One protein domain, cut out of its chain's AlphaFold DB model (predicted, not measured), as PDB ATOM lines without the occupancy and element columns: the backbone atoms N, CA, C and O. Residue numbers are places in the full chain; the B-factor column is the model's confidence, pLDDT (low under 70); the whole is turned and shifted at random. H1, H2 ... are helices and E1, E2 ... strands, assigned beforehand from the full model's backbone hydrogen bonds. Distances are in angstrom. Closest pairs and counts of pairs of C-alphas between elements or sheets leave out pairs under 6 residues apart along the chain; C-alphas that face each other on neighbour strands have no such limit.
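This is residues 157 to 298 and 313 to 328 of the 536 residues of the protein "PSL4 protein" of Symbiodinium sp. KB8 (UniProt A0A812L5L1). Look for a closed barrel of eight strands, E1 to E8 in turn round the ring, with one helix, H1, packed on its outside along E5 and E6. The strands form a meander, each the antiparallel neighbour of the one before, and E8 closes the ring with E1. The printed part has 158 residues, with eight named strands followed by one named helix; the class is mostly strand. It is compact, with a radius of gyration of the C-alphas of 15.6 A, and spans 46 by 37 by 32 A.

Begin where the ring closes: E1, residues 157 to 162, and E8, residues 285 to 293, have N 158 and O 287 within hydrogen-bond range at 2.8 A. Going round, you find such pairs, each at 2.8 A: N 181 and O 161 between E1 and E2, residues 175 to 184; N 180 and O 207 to E3, residues 206 to 212; N 210 and O 228 to E4, residues 227 to 235; N 243 and O 229 to E5, residues 238 to 250; N 262 and O 242 to E6, residues 255 to 263; N 276 and O 255 to E7, residues 268 to 276; N 286 and O 275 to E8. H1, residues 313 to 327, lies outside the barrel over E5 and E6, at a height of 9.0 A, and runs along the strands, at 0 degrees to E5 on the local plane. Its closest C-alphas to E5 are Met 319 and Thr 238, 7.1 A apart; 8 of its 11 O i to N i+4 pairs are within range.

Find C-alpha 157 at (183.210, 36.118, 72.768), where E1 begins. E5 runs 30.9 A from C-alpha 238 at (160.824, 39.581, 80.449) and bends by 59 degrees at residue 241; E2 measures 29.1 A. H1, 22.0 A long, ends at C-alpha 327, (164.875, 52.533, 77.751).

The farthest C-alphas, Ala 252 and Ala 313, are 48.1 A apart. Residues 299 to 312 are not printed, a gap of 20.3 A between C-alphas 298 and 313. The links E1 to E2, E2 to E3 and E3 to E4 are long. Mean pLDDT of the printed part is 73.5; 69 residues are under 70, among them 184 to 205 and 313 to 328.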
ATOM      1  N   ASP A 157     183.233  36.332  74.225       77.38
ATOM      2  CA  ASP A 157     183.210  36.118  72.768       77.38
ATOM      3  C   ASP A 157     181.988  35.269  72.345       77.38
ATOM      4  O   ASP A 157     182.054  34.053  72.132       77.38
ATOM      5  N   LEU A 158     180.824  35.910  72.216       82.69
ATOM      6  CA  LEU A 158     179.577  35.265  71.800       82.69
ATOM      7  C   LEU A 158     179.468  35.181  70.265       82.69
ATOM      8  O   LEU A 158     179.157  36.162  69.583       82.69
ATOM      9  N   HIS A 159     179.621  33.973  69.721       85.94
ATOM     10  CA  HIS A 159     179.347  33.680  68.310       85.94
ATOM     11  C   HIS A 159     177.896  33.234  68.075       85.94
ATOM     12  O   HIS A 159     177.381  32.315  68.720       85.94
ATOM     13  N   LEU A 160     177.244  33.883  67.108       88.06
ATOM     14  CA  LEU A 160     175.847  33.695  66.729       88.06
ATOM     15  C   LEU A 160     175.748  33.314  65.244       88.06
ATOM     16  O   LEU A 160     176.200  34.052  64.365       88.06
ATOM     17  N   MET A 161     175.128  32.172  64.953       88.31
ATOM     18  CA  MET A 161     174.823  31.731  63.585       88.31
ATOM     19  C   MET A 161     173.339  31.970  63.267       88.31
ATOM     20  O   MET A 161     172.524  31.858  64.181       88.31
ATOM     21  N   PRO A 162     172.941  32.265  62.016       87.12
ATOM     22  CA  PRO A 162     171.526  32.369  61.647       87.12
ATOM     23  C   PRO A 162     170.734  31.108  62.033       87.12
ATOM     24  O   PRO A 162     171.160  29.987  61.748       87.12
ATOM     25  N   SER A 163     169.578  31.275  62.681       85.12
ATOM     26  CA  SER A 163     168.725  30.145  63.063       85.12
ATOM     27  C   SER A 163     167.988  29.599  61.843       85.12
ATOM     28  O   SER A 163     167.283  30.324  61.142       85.12
ATOM     29  N   SER A 164     168.045  28.281  61.651       75.25
ATOM     30  CA  SER A 164     167.274  27.574  60.619       75.25
ATOM     31  C   SER A 164     165.751  27.646  60.809       75.25
ATOM     32  O   SER A 164     165.010  27.202  59.936       75.25
ATOM     33  N   LYS A 165     165.270  28.179  61.941       63.66
ATOM     34  CA  LYS A 165     163.843  28.264  62.289       63.66
ATOM     35  C   LYS A 165     163.168  29.565  61.846       63.66
ATOM     36  O   LYS A 165     161.951  29.669  61.991       63.66
ATOM     37  N   GLY A 166     163.921  30.547  61.349       56.34
ATOM     38  CA  GLY A 166     163.375  31.851  60.986       56.34
ATOM     39  C   GLY A 166     164.158  32.543  59.881       56.34
ATOM     40  O   GLY A 166     165.166  33.193  60.150       56.34
ATOM     41  N   GLU A 167     163.621  32.500  58.659       59.16
ATOM     42  CA  GLU A 167     163.839  33.593  57.707       59.16
ATOM     43  C   GLU A 167     163.437  34.921  58.370       59.16
ATOM     44  O   GLU A 167     162.549  34.950  59.229       59.16
ATOM     45  N   ALA A 168     164.109  36.018  58.007       62.69
ATOM     46  CA  ALA A 168     163.925  37.304  58.673       62.69
ATOM     47  C   ALA A 168     162.456  37.751  58.598       62.69
ATOM     48  O   ALA A 168     161.935  38.050  57.523       62.69
ATOM     49  N   THR A 169     161.770  37.796  59.743       62.06
ATOM     50  CA  THR A 169     160.349  38.129  59.757       62.06
ATOM     51  C   THR A 169     160.183  39.631  59.579       62.06
ATOM     52  O   THR A 169     160.424  40.432  60.488       62.06
ATOM     53  N   HIS A 170     159.751  40.017  58.381       58.16
ATOM     54  CA  HIS A 170     159.135  41.314  58.152       58.16
ATOM     55  C   HIS A 170     157.846  41.375  58.982       58.16
ATOM     56  O   HIS A 170     156.906  40.613  58.749       58.16
ATOM     57  N   GLY A 171     157.833  42.236  59.998       58.47
ATOM     58  CA  GLY A 171     156.651  42.500  60.809       58.47
ATOM     59  C   GLY A 171     155.734  43.511  60.123       58.47
ATOM     60  O   GLY A 171     155.545  43.506  58.908       58.47
ATOM     61  N   THR A 172     155.204  44.452  60.903       56.69
ATOM     62  CA  THR A 172     154.759  45.735  60.340       56.69
ATOM     63  C   THR A 172     155.913  46.382  59.568       56.69
ATOM     64  O   THR A 172     157.065  46.222  59.964       56.69
ATOM     65  N   ALA A 173     155.619  47.130  58.499       58.00
ATOM     66  CA  ALA A 173     156.586  47.562  57.470       58.00
ATOM     67  C   ALA A 173     157.806  48.401  57.941       58.00
ATOM     68  O   ALA A 173     158.654  48.749  57.128       58.00
ATOM     69  N   THR A 174     157.893  48.718  59.232       69.06
ATOM     70  CA  THR A 174     158.986  49.423  59.917       69.06
ATOM     71  C   THR A 174     159.956  48.500  60.672       69.06
ATOM     72  O   THR A 174     160.989  48.956  61.158       69.06
ATOM     73  N   ASN A 175     159.616  47.217  60.858       78.12
ATOM     74  CA  ASN A 175     160.302  46.320  61.793       78.12
ATOM     75  C   ASN A 175     160.681  44.998  61.111       78.12
ATOM     76  O   ASN A 175     159.804  44.233  60.708       78.12
ATOM     77  N   THR A 176     161.976  44.678  61.061       84.12
ATOM     78  CA  THR A 176     162.475  43.363  60.610       84.12
ATOM     79  C   THR A 176     163.172  42.660  61.770       84.12
ATOM     80  O   THR A 176     164.003  43.271  62.445       84.12
ATOM     81  N   THR A 177     162.830  41.393  62.029       88.12
ATOM     82  CA  THR A 177     163.470  40.591  63.086       88.12
ATOM     83  C   THR A 177     164.290  39.446  62.504       88.12
ATOM     84  O   THR A 177     163.774  38.608  61.769       88.12
ATOM     85  N   PHE A 178     165.567  39.409  62.874       88.19
ATOM     86  CA  PHE A 178     166.526  38.360  62.542       88.19
ATOM     87  C   PHE A 178     166.670  37.408  63.736       88.19
ATOM     88  O   PHE A 178     166.730  37.861  64.884       88.19
ATOM     89  N   PHE A 179     166.733  36.102  63.473       89.44
ATOM     90  CA  PHE A 179     166.874  35.066  64.498       89.44
ATOM     91  C   PHE A 179     168.213  34.350  64.355       89.44
ATOM     92  O   PHE A 179     168.576  33.900  63.270       89.44
ATOM     93  N   PHE A 180     168.917  34.196  65.470       87.94
ATOM     94  CA  PHE A 180     170.201  33.516  65.552       87.94
ATOM     95  C   PHE A 180     170.164  32.435  66.631       87.94
ATOM     96  O   PHE A 180     169.365  32.483  67.567       87.94
ATOM     97  N   GLU A 181     171.072  31.477  66.514       86.62
ATOM     98  CA  GLU A 181     171.389  30.495  67.535       86.62
ATOM     99  C   GLU A 181     172.860  30.660  67.947       86.62
ATOM    100  O   GLU A 181     173.766  30.636  67.114       86.62
ATOM    101  N   SER A 182     173.095  30.856  69.247       79.50
ATOM    102  CA  SER A 182     174.435  30.799  69.840       79.50
ATOM    103  C   SER A 182     175.033  29.407  69.686       79.50
ATOM    104  O   SER A 182     174.373  28.409  69.996       79.50
ATOM    105  N   VAL A 183     176.288  29.363  69.237       72.12
ATOM    106  CA  VAL A 183     177.066  28.138  69.051       72.12
ATOM    107  C   VAL A 183     178.360  28.242  69.853       72.12
ATOM    108  O   VAL A 183     179.148  29.163  69.650       72.12
ATOM    109  N   ASP A 184     178.590  27.273  70.735       65.75
ATOM    110  CA  ASP A 184     179.884  27.049  71.379       65.75
ATOM    111  C   ASP A 184     180.920  26.707  70.296       65.75
ATOM    112  O   ASP A 184     180.827  25.665  69.641       65.75
ATOM    113  N   GLN A 185     181.902  27.589  70.099       64.56
ATOM    114  CA  GLN A 185     182.926  27.446  69.061       64.56
ATOM    115  C   GLN A 185     183.843  26.230  69.292       64.56
ATOM    116  O   GLN A 185     184.334  25.650  68.325       64.56
ATOM    117  N   ALA A 186     184.055  25.814  70.544       62.50
ATOM    118  CA  ALA A 186     184.942  24.707  70.890       62.50
ATOM    119  C   ALA A 186     184.273  23.334  70.712       62.50
ATOM    120  O   ALA A 186     184.943  22.377  70.319       62.50
ATOM    121  N   SER A 187     182.963  23.214  70.974       63.50
ATOM    122  CA  SER A 187     182.221  21.954  70.763       63.50
ATOM    123  C   SER A 187     181.382  21.900  69.481       63.50
ATOM    124  O   SER A 187     180.904  20.821  69.116       63.50
ATOM    125  N   GLY A 188     181.191  23.031  68.796       66.94
ATOM    126  CA  GLY A 188     180.340  23.163  67.610       66.94
ATOM    127  C   GLY A 188     178.843  22.991  67.897       66.94
ATOM    128  O   GLY A 188     178.075  22.684  66.984       66.94
ATOM    129  N   ARG A 189     178.416  23.114  69.161       66.75
ATOM    130  CA  ARG A 189     177.038  22.832  69.596       66.75
ATOM    131  C   ARG A 189     176.240  24.108  69.811       66.75
ATOM    132  O   ARG A 189     176.722  25.063  70.408       66.75
ATOM    133  N   ILE A 190     174.979  24.075  69.390       67.88
ATOM    134  CA  ILE A 190     173.993  25.111  69.704       67.88
ATOM    135  C   ILE A 190     173.734  25.107  71.219       67.88
ATOM    136  O   ILE A 190     173.307  24.084  71.757       67.88
ATOM    137  N   GLY A 191     173.960  26.235  71.898       60.03
ATOM    138  CA  GLY A 191     173.714  26.368  73.338       60.03
ATOM    139  C   GLY A 191     174.691  27.281  74.082       60.03
ATOM    140  O   GLY A 191     175.885  27.010  74.123       60.03
ATOM    141  N   THR A 192     174.168  28.264  74.819       55.75
ATOM    142  CA  THR A 192     174.896  29.003  75.874       55.75
ATOM    143  C   THR A 192     174.955  28.181  77.180       55.75
ATOM    144  O   THR A 192     174.566  28.653  78.249       55.75
ATOM    145  N   GLY A 193     175.295  26.891  77.105       53.97
ATOM    146  CA  GLY A 193     175.209  25.970  78.248       53.97
ATOM    147  C   GLY A 193     173.793  25.820  78.844       53.97
ATOM    148  O   GLY A 193     172.792  25.882  78.134       53.97
ATOM    149  N   MET A 194     173.697  25.597  80.163       49.50
ATOM    150  CA  MET A 194     172.431  25.298  80.874       49.50
ATOM    151  C   MET A 194     171.573  26.526  81.239       49.50
ATOM    152  O   MET A 194     170.649  26.427  82.050       49.50
ATOM    153  N   LEU A 195     171.887  27.705  80.710       51.00
ATOM    154  CA  LEU A 195     171.175  28.921  81.085       51.00
ATOM    155  C   LEU A 195     169.702  28.890  80.658       51.00
ATOM    156  O   LEU A 195     169.332  28.307  79.643       51.00
ATOM    157  N   GLY A 196     168.851  29.505  81.482       42.81
ATOM    158  CA  GLY A 196     167.406  29.613  81.253       42.81
ATOM    159  C   GLY A 196     166.587  28.327  81.406       42.81
ATOM    160  O   GLY A 196     165.372  28.417  81.272       42.81
ATOM    161  N   GLN A 197     167.182  27.182  81.778       49.78
ATOM    162  CA  GLN A 197     166.450  25.925  82.047       49.78
ATOM    163  C   GLN A 197     165.259  26.081  83.019       49.78
ATOM    164  O   GLN A 197     164.306  25.313  82.951       49.78
ATOM    165  N   GLY A 198     165.284  27.080  83.910       51.41
ATOM    166  CA  GLY A 198     164.177  27.396  84.821       51.41
ATOM    167  C   GLY A 198     163.025  28.226  84.228       51.41
ATOM    168  O   GLY A 198     162.073  28.501  84.951       51.41
ATOM    169  N   CYS A 199     163.093  28.652  82.959       48.56
ATOM    170  CA  CYS A 199     162.103  29.539  82.324       48.56
ATOM    171  C   CYS A 199     161.357  28.922  81.124       48.56
ATOM    172  O   CYS A 199     160.632  29.637  80.432       48.56
ATOM    173  N   GLY A 200     161.498  27.612  80.891       53.03
ATOM    174  CA  GLY A 200     160.736  26.847  79.896       53.03
ATOM    175  C   GLY A 200     161.611  26.042  78.932       53.03
ATOM    176  O   GLY A 200     162.835  26.127  78.965       53.03
ATOM    177  N   ASP A 201     160.974  25.295  78.029       52.91
ATOM    178  CA  ASP A 201     161.621  24.317  77.129       52.91
ATOM    179  C   ASP A 201     162.446  24.941  75.976       52.91
ATOM    180  O   ASP A 201     162.816  24.265  75.014       52.91
ATOM    181  N   LYS A 202     162.713  26.251  76.034       51.34
ATOM    182  CA  LYS A 202     163.438  27.020  75.013       51.34
ATOM    183  C   LYS A 202     164.875  27.291  75.458       51.34
ATOM    184  O   LYS A 202     165.114  27.796  76.549       51.34
ATOM    185  N   SER A 203     165.827  27.011  74.572       57.56
ATOM    186  CA  SER A 203     167.251  27.280  74.799       57.56
ATOM    187  C   SER A 203     167.541  28.781  74.922       57.56
ATOM    188  O   SER A 203     167.001  29.583  74.159       57.56
ATOM    189  N   VAL A 204     168.476  29.160  75.803       63.50
ATOM    190  CA  VAL A 204     169.021  30.533  75.845       63.50
ATOM    191  C   VAL A 204     169.875  30.868  74.613       63.50
ATOM    192  O   VAL A 204     170.134  32.038  74.356       63.50
ATOM    193  N   SER A 205     170.201  29.885  73.765       69.38
ATOM    194  CA  SER A 205     170.852  30.152  72.479       69.38
ATOM    195  C   SER A 205     170.010  30.948  71.479       69.38
ATOM    196  O   SER A 205     170.603  31.512  70.568       69.38
ATOM    197  N   GLU A 206     168.677  30.999  71.602       79.88
ATOM    198  CA  GLU A 206     167.807  31.757  70.687       79.88
ATOM    199  C   GLU A 206     168.015  33.272  70.892       79.88
ATOM    200  O   GLU A 206     167.628  33.820  71.925       79.88
ATOM    201  N   VAL A 207     168.624  33.955  69.918       84.81
ATOM    202  CA  VAL A 207     168.821  35.415  69.927       84.81
ATOM    203  C   VAL A 207     167.947  36.058  68.861       84.81
ATOM    204  O   VAL A 207     168.072  35.748  67.679       84.81
ATOM    205  N   ALA A 208     167.083  36.986  69.268       87.31
ATOM    206  CA  ALA A 208     166.241  37.760  68.363       87.31
ATOM    207  C   ALA A 208     166.740  39.208  68.297       87.31
ATOM    208  O   ALA A 208     166.803  39.884  69.328       87.31
ATOM    209  N   ILE A 209     167.062  39.688  67.093       87.38
ATOM    210  CA  ILE A 209     167.480  41.070  66.823       87.38
ATOM    211  C   ILE A 209     166.401  41.748  65.988       87.38
ATOM    212  O   ILE A 209     166.202  41.406  64.824       87.38
ATOM    213  N   THR A 210     165.705  42.718  66.575       88.06
ATOM    214  CA  THR A 210     164.696  43.530  65.892       88.06
ATOM    215  C   THR A 210     165.305  44.872  65.507       88.06
ATOM    216  O   THR A 210     165.659  45.679  66.374       88.06
ATOM    217  N   VAL A 211     165.396  45.108  64.199       84.62
ATOM    218  CA  VAL A 211     165.771  46.392  63.603       84.62
ATOM    219  C   VAL A 211     164.504  47.204  63.361       84.62
ATOM    220  O   VAL A 211     163.566  46.712  62.728       84.62
ATOM    221  N   THR A 212     164.496  48.443  63.848       78.94
ATOM    222  CA  THR A 212     163.432  49.423  63.606       78.94
ATOM    223  C   THR A 212     163.965  50.454  62.614       78.94
ATOM    224  O   THR A 212     164.887  51.196  62.943       78.94
ATOM    225  N   GLN A 213     163.423  50.482  61.398       67.50
ATOM    226  CA  GLN A 213     163.808  51.421  60.342       67.50
ATOM    227  C   GLN A 213     162.573  51.741  59.494       67.50
ATOM    228  O   GLN A 213     161.886  50.832  59.028       67.50
ATOM    229  N   GLU A 214     162.273  53.022  59.288       59.69
ATOM    230  CA  GLU A 214     161.208  53.415  58.363       59.69
ATOM    231  C   GLU A 214     161.617  53.077  56.919       59.69
ATOM    232  O   GLU A 214     162.775  53.231  56.531       59.69
ATOM    233  N   ALA A 215     160.676  52.532  56.145       55.62
ATOM    234  CA  ALA A 215     160.959  51.901  54.857       55.62
ATOM    235  C   ALA A 215     161.395  52.908  53.764       55.62
ATOM    236  O   ALA A 215     160.912  54.042  53.755       55.62
ATOM    237  N   PRO A 216     162.217  52.492  52.776       58.53
ATOM    238  CA  PRO A 216     162.719  51.133  52.537       58.53
ATOM    239  C   PRO A 216     163.938  50.760  53.394       58.53
ATOM    240  O   PRO A 216     164.770  51.604  53.721       58.53
ATOM    241  N   PHE A 217     164.079  49.463  53.691       61.56
ATOM    242  CA  PHE A 217     165.229  48.925  54.421       61.56
ATOM    243  C   PHE A 217     166.503  49.012  53.565       61.56
ATOM    244  O   PHE A 217     166.745  48.180  52.689       61.56
ATOM    245  N   LEU A 218     167.309  50.046  53.806       61.69
ATOM    246  CA  LEU A 218     168.585  50.274  53.135       61.69
ATOM    247  C   LEU A 218     169.717  50.117  54.149       61.69
ATOM    248  O   LEU A 218     169.854  50.930  55.066       61.69
ATOM    249  N   TRP A 219     170.558  49.096  53.946       65.88
ATOM    250  CA  TRP A 219     171.732  48.814  54.785       65.88
ATOM    251  C   TRP A 219     172.646  50.041  54.949       65.88
ATOM    252  O   TRP A 219     173.169  50.287  56.031       65.88
ATOM    253  N   SER A 220     172.784  50.849  53.892       62.78
ATOM    254  CA  SER A 220     173.572  52.088  53.866       62.78
ATOM    255  C   SER A 220     173.055  53.201  54.786       62.78
ATOM    256  O   SER A 220     173.803  54.133  55.064       62.78
ATOM    257  N   ASN A 221     171.810  53.113  55.267       64.06
ATOM    258  CA  ASN A 221     171.196  54.079  56.180       64.06
ATOM    259  C   ASN A 221     170.878  53.458  57.556       64.06
ATOM    260  O   ASN A 221     169.906  53.834  58.212       64.06
ATOM    261  N   LEU A 222     171.662  52.456  57.973       67.69
ATOM    262  CA  LEU A 222     171.573  51.877  59.317       67.69
ATOM    263  C   LEU A 222     172.361  52.667  60.367       67.69
ATOM    264  O   LEU A 222     172.071  52.516  61.547       67.69
ATOM    265  N   THR A 223     173.339  53.495  59.988       63.75
ATOM    266  CA  THR A 223     174.165  54.267  60.935       63.75
ATOM    267  C   THR A 223     173.291  55.127  61.854       63.75
ATOM    268  O   THR A 223     172.541  55.977  61.388       63.75
ATOM    269  N   GLY A 224     173.369  54.889  63.166       61.88
ATOM    270  CA  GLY A 224     172.510  55.540  64.168       61.88
ATOM    271  C   GLY A 224     171.132  54.892  64.390       61.88
ATOM    272  O   GLY A 224     170.493  55.183  65.401       61.88
ATOM    273  N   ALA A 225     170.684  53.965  63.537       69.19
ATOM    274  CA  ALA A 225     169.456  53.204  63.759       69.19
ATOM    275  C   ALA A 225     169.627  52.255  64.959       69.19
ATOM    276  O   ALA A 225     170.421  51.311  64.931       69.19
ATOM    277  N   GLY A 226     168.872  52.509  66.030       72.44
ATOM    278  CA  GLY A 226     168.909  51.703  67.246       72.44
ATOM    279  C   GLY A 226     168.280  50.328  67.034       72.44
ATOM    280  O   GLY A 226     167.056  50.190  67.042       72.44
ATOM    281  N   MET A 227     169.109  49.294  66.897       89.19
ATOM    282  CA  MET A 227     168.645  47.908  66.903       89.19
ATOM    283  C   MET A 227     168.434  47.444  68.345       89.19
ATOM    284  O   MET A 227     169.184  47.819  69.249       89.19
ATOM    285  N   SER A 228     167.438  46.591  68.570       91.19
ATOM    286  CA  SER A 228     167.202  45.957  69.873       91.19
ATOM    287  C   SER A 228     167.428  44.454  69.778       91.19
ATOM    288  O   SER A 228     167.037  43.840  68.788       91.19
ATOM    289  N   PHE A 229     168.036  43.851  70.799       90.75
ATOM    290  CA  PHE A 229     168.259  42.405  70.842       90.75
ATOM    291  C   PHE A 229     167.804  41.787  72.164       90.75
ATOM    292  O   PHE A 229     167.712  42.458  73.195       90.75
ATOM    293  N   LYS A 230     167.499  40.491  72.127       90.31
ATOM    294  CA  LYS A 230     167.051  39.679  73.265       90.31
ATOM    295  C   LYS A 230     167.672  38.291  73.150       90.31
ATOM    296  O   LYS A 230     167.703  37.751  72.048       90.31
ATOM    297  N   ILE A 231     168.141  37.729  74.262       85.44
ATOM    298  CA  ILE A 231     168.762  36.398  74.312       85.44
ATOM    299  C   ILE A 231     167.926  35.490  75.224       85.44
ATOM    300  O   ILE A 231     167.653  35.835  76.379       85.44
ATOM    301  N   GLY A 232     167.538  34.332  74.694       78.75
ATOM    302  CA  GLY A 232     166.775  33.293  75.375       78.75
ATOM    303  C   GLY A 232     165.291  33.590  75.606       78.75
ATOM    304  O   GLY A 232     164.782  34.640  75.209       78.75
ATOM    305  N   PRO A 233     164.555  32.657  76.237       74.25
ATOM    306  CA  PRO A 233     163.126  32.817  76.479       74.25
ATOM    307  C   PRO A 233     162.793  33.913  77.511       74.25
ATOM    308  O   PRO A 233     163.561  34.161  78.446       74.25
ATOM    309  N   PRO A 234     161.601  34.530  77.407       76.06
ATOM    310  CA  PRO A 234     161.097  35.459  78.410       76.06
ATOM    311  C   PRO A 234     160.633  34.746  79.690       76.06
ATOM    312  O   PRO A 234     159.530  34.200  79.749       76.06
ATOM    313  N   CYS A 235     161.414  34.852  80.763       70.88
ATOM    314  CA  CYS A 235     160.965  34.533  82.117       70.88
ATOM    315  C   CYS A 235     159.828  35.493  82.521       70.88
ATOM    316  O   CYS A 235     160.034  36.704  82.622       70.88
ATOM    317  N   ALA A 236     158.612  34.970  82.715       78.38
ATOM    318  CA  ALA A 236     157.419  35.754  83.068       78.38
ATOM    319  C   ALA A 236     157.200  37.016  82.189       78.38
ATOM    320  O   ALA A 236     156.811  38.079  82.672       78.38
ATOM    321  N   GLY A 237     157.478  36.906  80.882       77.81
ATOM    322  CA  GLY A 237     157.322  37.996  79.908       77.81
ATOM    323  C   GLY A 237     158.538  38.918  79.736       77.81
ATOM    324  O   GLY A 237     158.541  39.734  78.816       77.81
ATOM    325  N   THR A 238     159.592  38.774  80.547       74.50
ATOM    326  CA  THR A 238     160.824  39.581  80.449       74.50
ATOM    327  C   THR A 238     162.031  38.696  80.146       74.50
ATOM    328  O   THR A 238     162.178  37.614  80.705       74.50
ATOM    329  N   HIS A 239     162.911  39.139  79.251       81.81
ATOM    330  CA  HIS A 239     164.094  38.372  78.850       81.81
ATOM    331  C   HIS A 239     165.221  38.619  79.867       81.81
ATOM    332  O   HIS A 239     165.386  39.748  80.328       81.81
ATOM    333  N   LEU A 240     165.980  37.581  80.240       78.81
ATOM    334  CA  LEU A 240     167.046  37.701  81.253       78.81
ATOM    335  C   LEU A 240     168.211  38.579  80.790       78.81
ATOM    336  O   LEU A 240     168.857  39.235  81.611       78.81
ATOM    337  N   ILE A 241     168.454  38.569  79.480       84.56
ATOM    338  CA  ILE A 241     169.436  39.390  78.790       84.56
ATOM    339  C   ILE A 241     168.709  40.050  77.619       84.56
ATOM    340  O   ILE A 241     168.105  39.384  76.773       84.56
ATOM    341  N   SER A 242     168.753  41.373  77.572       90.31
ATOM    342  CA  SER A 242     168.254  42.155  76.441       90.31
ATOM    343  C   SER A 242     169.066  43.429  76.311       90.31
ATOM    344  O   SER A 242     169.666  43.873  77.291       90.31
ATOM    345  N   GLY A 243     169.113  44.010  75.121       91.88
ATOM    346  CA  GLY A 243     169.926  45.191  74.928       91.88
ATOM    347  C   GLY A 243     169.679  45.983  73.656       91.88
ATOM    348  O   GLY A 243     168.691  45.787  72.945       91.88
ATOM    349  N   LYS A 244     170.599  46.915  73.409       92.38
ATOM    350  CA  LYS A 244     170.627  47.819  72.258       92.38
ATOM    351  C   LYS A 244     171.953  47.624  71.511       92.38
ATOM    352  O   LYS A 244     172.999  47.427  72.132       92.38
ATOM    353  N   MET A 245     171.890  47.653  70.186       93.06
ATOM    354  CA  MET A 245     173.029  47.579  69.270       93.06
ATOM    355  C   MET A 245     172.979  48.799  68.354       93.06
ATOM    356  O   MET A 245     171.948  49.079  67.742       93.06
ATOM    357  N   TRP A 246     174.093  49.518  68.261       91.31
ATOM    358  CA  TRP A 246     174.244  50.693  67.407       91.31
ATOM    359  C   TRP A 246     175.318  50.394  66.361       91.31
ATOM    360  O   TRP A 246     176.473  50.188  66.746       91.31
ATOM    361  N   PRO A 247     174.980  50.336  65.063       91.38
ATOM    362  CA  PRO A 247     175.975  50.182  64.012       91.38
ATOM    363  C   PRO A 247     176.761  51.492  63.880       91.38
ATOM    364  O   PRO A 247     176.179  52.572  63.760       91.38
ATOM    365  N   THR A 248     178.086  51.393  63.918       90.56
ATOM    366  CA  THR A 248     179.001  52.522  63.681       90.56
ATOM    367  C   THR A 248     179.541  52.509  62.259       90.56
ATOM    368  O   THR A 248     179.874  53.559  61.721       90.56
ATOM    369  N   THR A 249     179.624  51.322  61.652       90.19
ATOM    370  CA  THR A 249     180.301  51.104  60.375       90.19
ATOM    371  C   THR A 249     179.499  50.119  59.531       90.19
ATOM    372  O   THR A 249     179.116  49.052  60.010       90.19
ATOM    373  N   VAL A 250     179.266  50.460  58.263       89.88
ATOM    374  CA  VAL A 250     178.644  49.581  57.263       89.88
ATOM    375  C   VAL A 250     179.556  49.564  56.041       89.88
ATOM    376  O   VAL A 250     179.821  50.618  55.464       89.88
ATOM    377  N   THR A 251     180.051  48.390  55.654       91.00
ATOM    378  CA  THR A 251     180.921  48.201  54.483       91.00
ATOM    379  C   THR A 251     180.477  46.981  53.667       91.00
ATOM    380  O   THR A 251     179.467  46.351  53.978       91.00
ATOM    381  N   ALA A 252     181.197  46.644  52.591       89.50
ATOM    382  CA  ALA A 252     180.909  45.441  51.801       89.50
ATOM    383  C   ALA A 252     181.321  44.145  52.531       89.50
ATOM    384  O   ALA A 252     180.807  43.067  52.245       89.50
ATOM    385  N   GLU A 253     182.247  44.255  53.483       92.12
ATOM    386  CA  GLU A 253     182.768  43.166  54.306       92.12
ATOM    387  C   GLU A 253     181.841  42.820  55.483       92.12
ATOM    388  O   GLU A 253     181.969  41.737  56.053       92.12
ATOM    389  N   GLY A 254     180.904  43.710  55.833       91.69
ATOM    390  CA  GLY A 254     179.904  43.494  56.874       91.69
ATOM    391  C   GLY A 254     179.459  44.776  57.580       91.69
ATOM    392  O   GLY A 254     179.652  45.895  57.103       91.69
ATOM    393  N   ILE A 255     178.843  44.603  58.747       92.56
ATOM    394  CA  ILE A 255     178.393  45.684  59.629       92.56
ATOM    395  C   ILE A 255     179.130  45.528  60.953       92.56
ATOM    396  O   ILE A 255     179.267  44.407  61.441       92.56
ATOM    397  N   SER A 256     179.572  46.624  61.563       94.25
ATOM    398  CA  SER A 256     180.104  46.608  62.925       94.25
ATOM    399  C   SER A 256     179.618  47.793  63.750       94.25
ATOM    400  O   SER A 256     179.135  48.802  63.226       94.25
ATOM    401  N   GLY A 257     179.682  47.649  65.072       93.75
ATOM    402  CA  GLY A 257     179.113  48.637  65.973       93.75
ATOM    403  C   GLY A 257     179.387  48.405  67.450       93.75
ATOM    404  O   GLY A 257     180.094  47.478  67.846       93.75
ATOM    405  N   LYS A 258     178.777  49.260  68.271       93.38
ATOM    406  CA  LYS A 258     178.759  49.146  69.734       93.38
ATOM    407  C   LYS A 258     177.516  48.382  70.182       93.38
ATOM    408  O   LYS A 258     176.449  48.504  69.575       93.38
ATOM    409  N   ILE A 259     177.640  47.614  71.256       92.88
ATOM    410  CA  ILE A 259     176.539  46.890  71.902       92.88
ATOM    411  C   ILE A 259     176.493  47.242  73.388       92.88
ATOM    412  O   ILE A 259     177.529  47.463  74.016       92.88
ATOM    413  N   ARG A 260     175.285  47.283  73.957       91.69
ATOM    414  CA  ARG A 260     175.080  47.311  75.408       91.69
ATOM    415  C   ARG A 260     174.040  46.265  75.784       91.69
ATOM    416  O   ARG A 260     172.914  46.316  75.285       91.69
ATOM    417  N   ALA A 261     174.412  45.346  76.667       89.75
ATOM    418  CA  ALA A 261     173.539  44.320  77.229       89.75
ATOM    419  C   ALA A 261     173.114  44.688  78.654       89.75
ATOM    420  O   ALA A 261     173.926  45.170  79.443       89.75
ATOM    421  N   GLY A 262     171.853  44.431  78.993       87.50
ATOM    422  CA  GLY A 262     171.323  44.521  80.347       87.50
ATOM    423  C   GLY A 262     171.044  43.134  80.916       87.50
ATOM    424  O   GLY A 262     170.294  42.361  80.319       87.50
ATOM    425  N   PHE A 263     171.622  42.836  82.082       82.56
ATOM    426  CA  PHE A 263     171.528  41.536  82.744       82.56
ATOM    427  C   PHE A 263     170.626  41.622  83.970       82.56
ATOM    428  O   PHE A 263     171.034  42.072  85.044       82.56
ATOM    429  N   VAL A 264     169.382  41.168  83.826       76.75
ATOM    430  CA  VAL A 264     168.332  41.453  84.815       76.75
ATOM    431  C   VAL A 264     168.571  40.725  86.146       76.75
ATOM    432  O   VAL A 264     168.338  41.297  87.210       76.75
ATOM    433  N   ASN A 265     169.131  39.511  86.101       69.25
ATOM    434  CA  ASN A 265     169.526  38.752  87.297       69.25
ATOM    435  C   ASN A 265     170.767  39.331  88.005       69.25
ATOM    436  O   ASN A 265     170.917  39.142  89.209       69.25
ATOM    437  N   LEU A 266     171.639  40.030  87.272       68.44
ATOM    438  CA  LEU A 266     172.842  40.680  87.809       68.44
ATOM    439  C   LEU A 266     172.567  42.079  88.364       68.44
ATOM    440  O   LEU A 266     173.311  42.543  89.220       68.44
ATOM    441  N   ARG A 267     171.544  42.770  87.836       75.38
ATOM    442  CA  ARG A 267     171.378  44.232  87.955       75.38
ATOM    443  C   ARG A 267     172.576  45.011  87.388       75.38
ATOM    444  O   ARG A 267     172.842  46.126  87.811       75.38
ATOM    445  N   SER A 268     173.278  44.434  86.417       81.00
ATOM    446  CA  SER A 268     174.454  45.038  85.783       81.00
ATOM    447  C   SER A 268     174.251  45.191  84.276       81.00
ATOM    448  O   SER A 268     173.302  44.645  83.698       81.00
ATOM    449  N   THR A 269     175.134  45.953  83.638       85.88
ATOM    450  CA  THR A 269     175.146  46.159  82.188       85.88
ATOM    451  C   THR A 269     176.546  45.920  81.642       85.88
ATOM    452  O   THR A 269     177.516  46.249  82.315       85.88
ATOM    453  N   MET A 270     176.668  45.375  80.433       88.38
ATOM    454  CA  MET A 270     177.968  45.254  79.762       88.38
ATOM    455  C   MET A 270     177.989  46.073  78.476       88.38
ATOM    456  O   MET A 270     177.018  46.026  77.713       88.38
ATOM    457  N   SER A 271     179.081  46.796  78.232       91.62
ATOM    458  CA  SER A 271     179.414  47.378  76.926       91.62
ATOM    459  C   SER A 271     180.337  46.449  76.138       91.62
ATOM    460  O   SER A 271     181.073  45.628  76.689       91.62
ATOM    461  N   GLY A 272     180.304  46.591  74.817       93.00
ATOM    462  CA  GLY A 272     181.176  45.848  73.922       93.00
ATOM    463  C   GLY A 272     181.052  46.286  72.470       93.00
ATOM    464  O   GLY A 272     180.409  47.290  72.144       93.00
ATOM    465  N   THR A 273     181.620  45.471  71.592       94.62
ATOM    466  CA  THR A 273     181.546  45.610  70.135       94.62
ATOM    467  C   THR A 273     180.830  44.424  69.499       94.62
ATOM    468  O   THR A 273     180.793  43.336  70.064       94.62
ATOM    469  N   TRP A 274     180.294  44.609  68.299       95.12
ATOM    470  CA  TRP A 274     179.744  43.523  67.489       95.12
ATOM    471  C   TRP A 274     180.129  43.686  66.020       95.12
ATOM    472  O   TRP A 274     180.388  44.803  65.563       95.12
ATOM    473  N   SER A 275     180.161  42.578  65.281       95.00
ATOM    474  CA  SER A 275     180.451  42.558  63.846       95.00
ATOM    475  C   SER A 275     179.771  41.395  63.119       95.00
ATOM    476  O   SER A 275     179.595  40.313  63.673       95.00
ATOM    477  N   THR A 276     179.402  41.603  61.856       94.69
ATOM    478  CA  THR A 276     178.934  40.551  60.940       94.69
ATOM    479  C   THR A 276     179.939  40.317  59.819       94.69
ATOM    480  O   THR A 276     180.767  41.179  59.526       94.69
ATOM    481  N   GLY A 277     179.813  39.183  59.127       92.38
ATOM    482  CA  GLY A 277     180.436  38.999  57.811       92.38
ATOM    483  C   GLY A 277     179.697  39.728  56.668       92.38
ATOM    484  O   GLY A 277     178.715  40.439  56.924       92.38
ATOM    485  N   PRO A 278     180.100  39.487  55.400       90.62
ATOM    486  CA  PRO A 278     179.584  40.192  54.215       90.62
ATOM    487  C   PRO A 278     178.075  40.051  53.972       90.62
ATOM    488  O   PRO A 278     177.467  40.899  53.329       90.62
ATOM    489  N   SER A 279     177.442  39.006  54.512       89.75
ATOM    490  CA  SER A 279     175.987  38.798  54.432       89.75
ATOM    491  C   SER A 279     175.175  39.666  55.414       89.75
ATOM    492  O   SER A 279     173.968  39.465  55.554       89.75
ATOM    493  N   GLY A 280     175.810  40.599  56.134       89.88
ATOM    494  CA  GLY A 280     175.143  41.462  57.112       89.88
ATOM    495  C   GLY A 280     174.465  40.661  58.231       89.88
ATOM    496  O   GLY A 280     174.939  39.598  58.631       89.88
ATOM    497  N   LEU A 281     173.301  41.134  58.689       88.62
ATOM    498  CA  LEU A 281     172.479  40.448  59.703       88.62
ATOM    499  C   LEU A 281     171.823  39.139  59.206       88.62
ATOM    500  O   LEU A 281     171.142  38.477  59.983       88.62
ATOM    501  N   ALA A 282     172.021  38.749  57.942       89.12
ATOM    502  CA  ALA A 282     171.657  37.424  57.430       89.12
ATOM    503  C   ALA A 282     172.832  36.419  57.461       89.12
ATOM    504  O   ALA A 282     172.667  35.264  57.070       89.12
ATOM    505  N   GLY A 283     174.026  36.847  57.892       89.69
ATOM    506  CA  GLY A 283     175.203  35.996  58.085       89.69
ATOM    507  C   GLY A 283     175.524  35.732  59.553       89.69
ATOM    508  O   GLY A 283     174.743  36.043  60.447       89.69
ATOM    509  N   ASN A 284     176.711  35.177  59.807       91.06
ATOM    510  CA  ASN A 284     177.221  35.033  61.169       91.06
ATOM    511  C   ASN A 284     177.469  36.409  61.808       91.06
ATOM    512  O   ASN A 284     177.955  37.336  61.149       91.06
ATOM    513  N   LEU A 285     177.186  36.487  63.105       91.69
ATOM    514  CA  LEU A 285     177.350  37.651  63.965       91.69
ATOM    515  C   LEU A 285     178.263  37.269  65.139       91.69
ATOM    516  O   LEU A 285     178.033  36.272  65.819       91.69
ATOM    517  N   THR A 286     179.289  38.075  65.388       91.62
ATOM    518  CA  THR A 286     180.159  37.980  66.564       91.62
ATOM    519  C   THR A 286     179.870  39.159  67.483       91.62
ATOM    520  O   THR A 286     179.760  40.300  67.031       91.62
ATOM    521  N   VAL A 287     179.744  38.886  68.777       90.44
ATOM    522  CA  VAL A 287     179.528  39.874  69.834       90.44
ATOM    523  C   VAL A 287     180.639  39.701  70.862       90.44
ATOM    524  O   VAL A 287     180.768  38.621  71.423       90.44
ATOM    525  N   ALA A 288     181.409  40.760  71.108       89.69
ATOM    526  CA  ALA A 288     182.490  40.767  72.085       89.69
ATOM    527  C   ALA A 288     182.191  41.775  73.204       89.69
ATOM    528  O   ALA A 288     182.187  42.988  72.954       89.69
ATOM    529  N   PHE A 289     181.914  41.302  74.423       87.12
ATOM    530  CA  PHE A 289     181.686  42.168  75.588       87.12
ATOM    531  C   PHE A 289     183.001  42.423  76.329       87.12
ATOM    532  O   PHE A 289     183.689  41.486  76.707       87.12
ATOM    533  N   GLN A 290     183.340  43.696  76.547       82.94
ATOM    534  CA  GLN A 290     184.671  44.115  77.024       82.94
ATOM    535  C   GLN A 290     184.625  44.838  78.376       82.94
ATOM    536  O   GLN A 290     185.613  44.873  79.103       82.94
ATOM    537  N   GLU A 291     183.482  45.431  78.722       79.38
ATOM    538  CA  GLU A 291     183.333  46.274  79.905       79.38
ATOM    539  C   GLU A 291     182.118  45.826  80.713       79.38
ATOM    540  O   GLU A 291     180.980  46.021  80.284       79.38
ATOM    541  N   LEU A 292     182.332  45.280  81.912       77.19
ATOM    542  CA  LEU A 292     181.268  45.184  82.908       77.19
ATOM    543  C   LEU A 292     181.083  46.564  83.546       77.19
ATOM    544  O   LEU A 292     181.813  46.947  84.458       77.19
ATOM    545  N   LEU A 293     180.097  47.316  83.061       68.19
ATOM    546  CA  LEU A 293     179.680  48.552  83.705       68.19
ATOM    547  C   LEU A 293     178.888  48.197  84.963       68.19
ATOM    548  O   LEU A 293     177.668  47.992  84.910       68.19
ATOM    549  N   GLU A 294     179.594  48.170  86.095       57.66
ATOM    550  CA  GLU A 294     179.000  48.287  87.426       57.66
ATOM    551  C   GLU A 294     178.262  49.627  87.530       57.66
ATOM    552  O   GLU A 294     178.765  50.631  88.029       57.66
ATOM    553  N   VAL A 295     177.027  49.645  87.029       49.41
ATOM    554  CA  VAL A 295     176.051  50.660  87.398       49.41
ATOM    555  C   VAL A 295     175.862  50.511  88.899       49.41
ATOM    556  O   VAL A 295     175.293  49.513  89.346       49.41
ATOM    557  N   GLU A 296     176.340  51.490  89.667       41.78
ATOM    558  CA  GLU A 296     176.064  51.603  91.095       41.78
ATOM    559  C   GLU A 296     174.544  51.714  91.262       41.78
ATOM    560  O   GLU A 296     173.939  52.779  91.110       41.78
ATOM    561  N   TRP A 297     173.891  50.564  91.454       40.88
ATOM    562  CA  TRP A 297     172.443  50.494  91.533       40.88
ATOM    563  C   TRP A 297     172.021  51.136  92.844       40.88
ATOM    564  O   TRP A 297     171.945  50.472  93.878       40.88
ATOM    565  N   CYS A 298     171.671  52.420  92.754       32.31
ATOM    566  CA  CYS A 298     170.866  53.157  93.715       32.31
ATOM    567  C   CYS A 298     169.487  52.492  93.854       32.31
ATOM    568  O   CYS A 298     168.448  53.026  93.457       32.31
ATOM    569  N   ALA A 313     157.275  37.434  92.606       46.84
ATOM    570  CA  ALA A 313     156.637  38.739  92.757       46.84
ATOM    571  C   ALA A 313     157.640  39.839  93.142       46.84
ATOM    572  O   ALA A 313     157.408  41.007  92.827       46.84
ATOM    573  N   GLN A 314     158.764  39.486  93.779       53.56
ATOM    574  CA  GLN A 314     159.911  40.389  93.885       53.56
ATOM    575  C   GLN A 314     160.616  40.537  92.535       53.56
ATOM    576  O   GLN A 314     160.868  41.665  92.116       53.56
ATOM    577  N   LEU A 315     160.886  39.428  91.835       50.09
ATOM    578  CA  LEU A 315     161.534  39.418  90.523       50.09
ATOM    579  C   LEU A 315     160.786  40.337  89.549       50.09
ATOM    580  O   LEU A 315     161.376  41.295  89.066       50.09
ATOM    581  N   LEU A 316     159.475  40.154  89.369       48.94
ATOM    582  CA  LEU A 316     158.621  41.011  88.532       48.94
ATOM    583  C   LEU A 316     158.696  42.509  88.904       48.94
ATOM    584  O   LEU A 316     158.702  43.377  88.024       48.94
ATOM    585  N   LEU A 317     158.804  42.837  90.196       53.69
ATOM    586  CA  LEU A 317     158.944  44.224  90.653       53.69
ATOM    587  C   LEU A 317     160.338  44.805  90.345       53.69
ATOM    588  O   LEU A 317     160.453  45.989  90.032       53.69
ATOM    589  N   TYR A 318     161.392  43.984  90.373       54.16
ATOM    590  CA  TYR A 318     162.734  44.383  89.933       54.16
ATOM    591  C   TYR A 318     162.830  44.491  88.402       54.16
ATOM    592  O   TYR A 318     163.379  45.471  87.900       54.16
ATOM    593  N   MET A 319     162.237  43.552  87.657       50.38
ATOM    594  CA  MET A 319     162.208  43.542  86.187       50.38
ATOM    595  C   MET A 319     161.518  44.790  85.615       50.38
ATOM    596  O   MET A 319     162.007  45.378  84.650       50.38
ATOM    597  N   SER A 320     160.429  45.255  86.241       47.62
ATOM    598  CA  SER A 320     159.746  46.485  85.810       47.62
ATOM    599  C   SER A 320     160.579  47.759  86.028       47.62
ATOM    600  O   SER A 320     160.576  48.627  85.157       47.62
ATOM    601  N   ARG A 321     161.354  47.856  87.122       53.69
ATOM    602  CA  ARG A 321     162.302  48.968  87.353       53.69
ATOM    603  C   ARG A 321     163.528  48.914  86.435       53.69
ATOM    604  O   ARG A 321     164.005  49.958  86.003       53.69
ATOM    605  N   PHE A 322     164.030  47.720  86.114       51.38
ATOM    606  CA  PHE A 322     165.174  47.553  85.207       51.38
ATOM    607  C   PHE A 322     164.897  48.193  83.836       51.38
ATOM    608  O   PHE A 322     165.736  48.901  83.282       51.38
ATOM    609  N   ARG A 323     163.671  48.014  83.330       51.50
ATOM    610  CA  ARG A 323     163.229  48.526  82.030       51.50
ATOM    611  C   ARG A 323     163.292  50.055  81.902       51.50
ATOM    612  O   ARG A 323     163.698  50.544  80.855       51.50
ATOM    613  N   SER A 324     162.970  50.821  82.950       47.16
ATOM    614  CA  SER A 324     163.014  52.294  82.873       47.16
ATOM    615  C   SER A 324     164.434  52.863  82.819       47.16
ATOM    616  O   SER A 324     164.643  53.899  82.198       47.16
ATOM    617  N   VAL A 325     165.413  52.186  83.433       49.94
ATOM    618  CA  VAL A 325     166.838  52.547  83.294       49.94
ATOM    619  C   VAL A 325     167.354  52.151  81.905       49.94
ATOM    620  O   VAL A 325     168.191  52.842  81.334       49.94
ATOM    621  N   TRP A 326     166.820  51.063  81.342       51.88
ATOM    622  CA  TRP A 326     167.215  50.542  80.036       51.88
ATOM    623  C   TRP A 326     166.744  51.389  78.843       51.88
ATOM    624  O   TRP A 326     167.479  51.601  77.872       51.88
ATOM    625  N   ASP A 327     165.496  51.855  78.889       46.41
ATOM    626  CA  ASP A 327     164.875  52.533  77.751       46.41
ATOM    627  C   ASP A 327     165.379  53.977  77.571       46.41
ATOM    628  O   ASP A 327     165.333  54.483  76.449       46.41
ATOM    629  N   ALA A 328     165.984  54.579  78.605       46.25
ATOM    630  CA  ALA A 328     166.622  55.896  78.550       46.25
ATOM    631  C   ALA A 328     167.612  56.031  77.364       46.25
ATOM    632  O   ALA A 328     168.458  55.151  77.153       46.25
TER     633      ALA A 328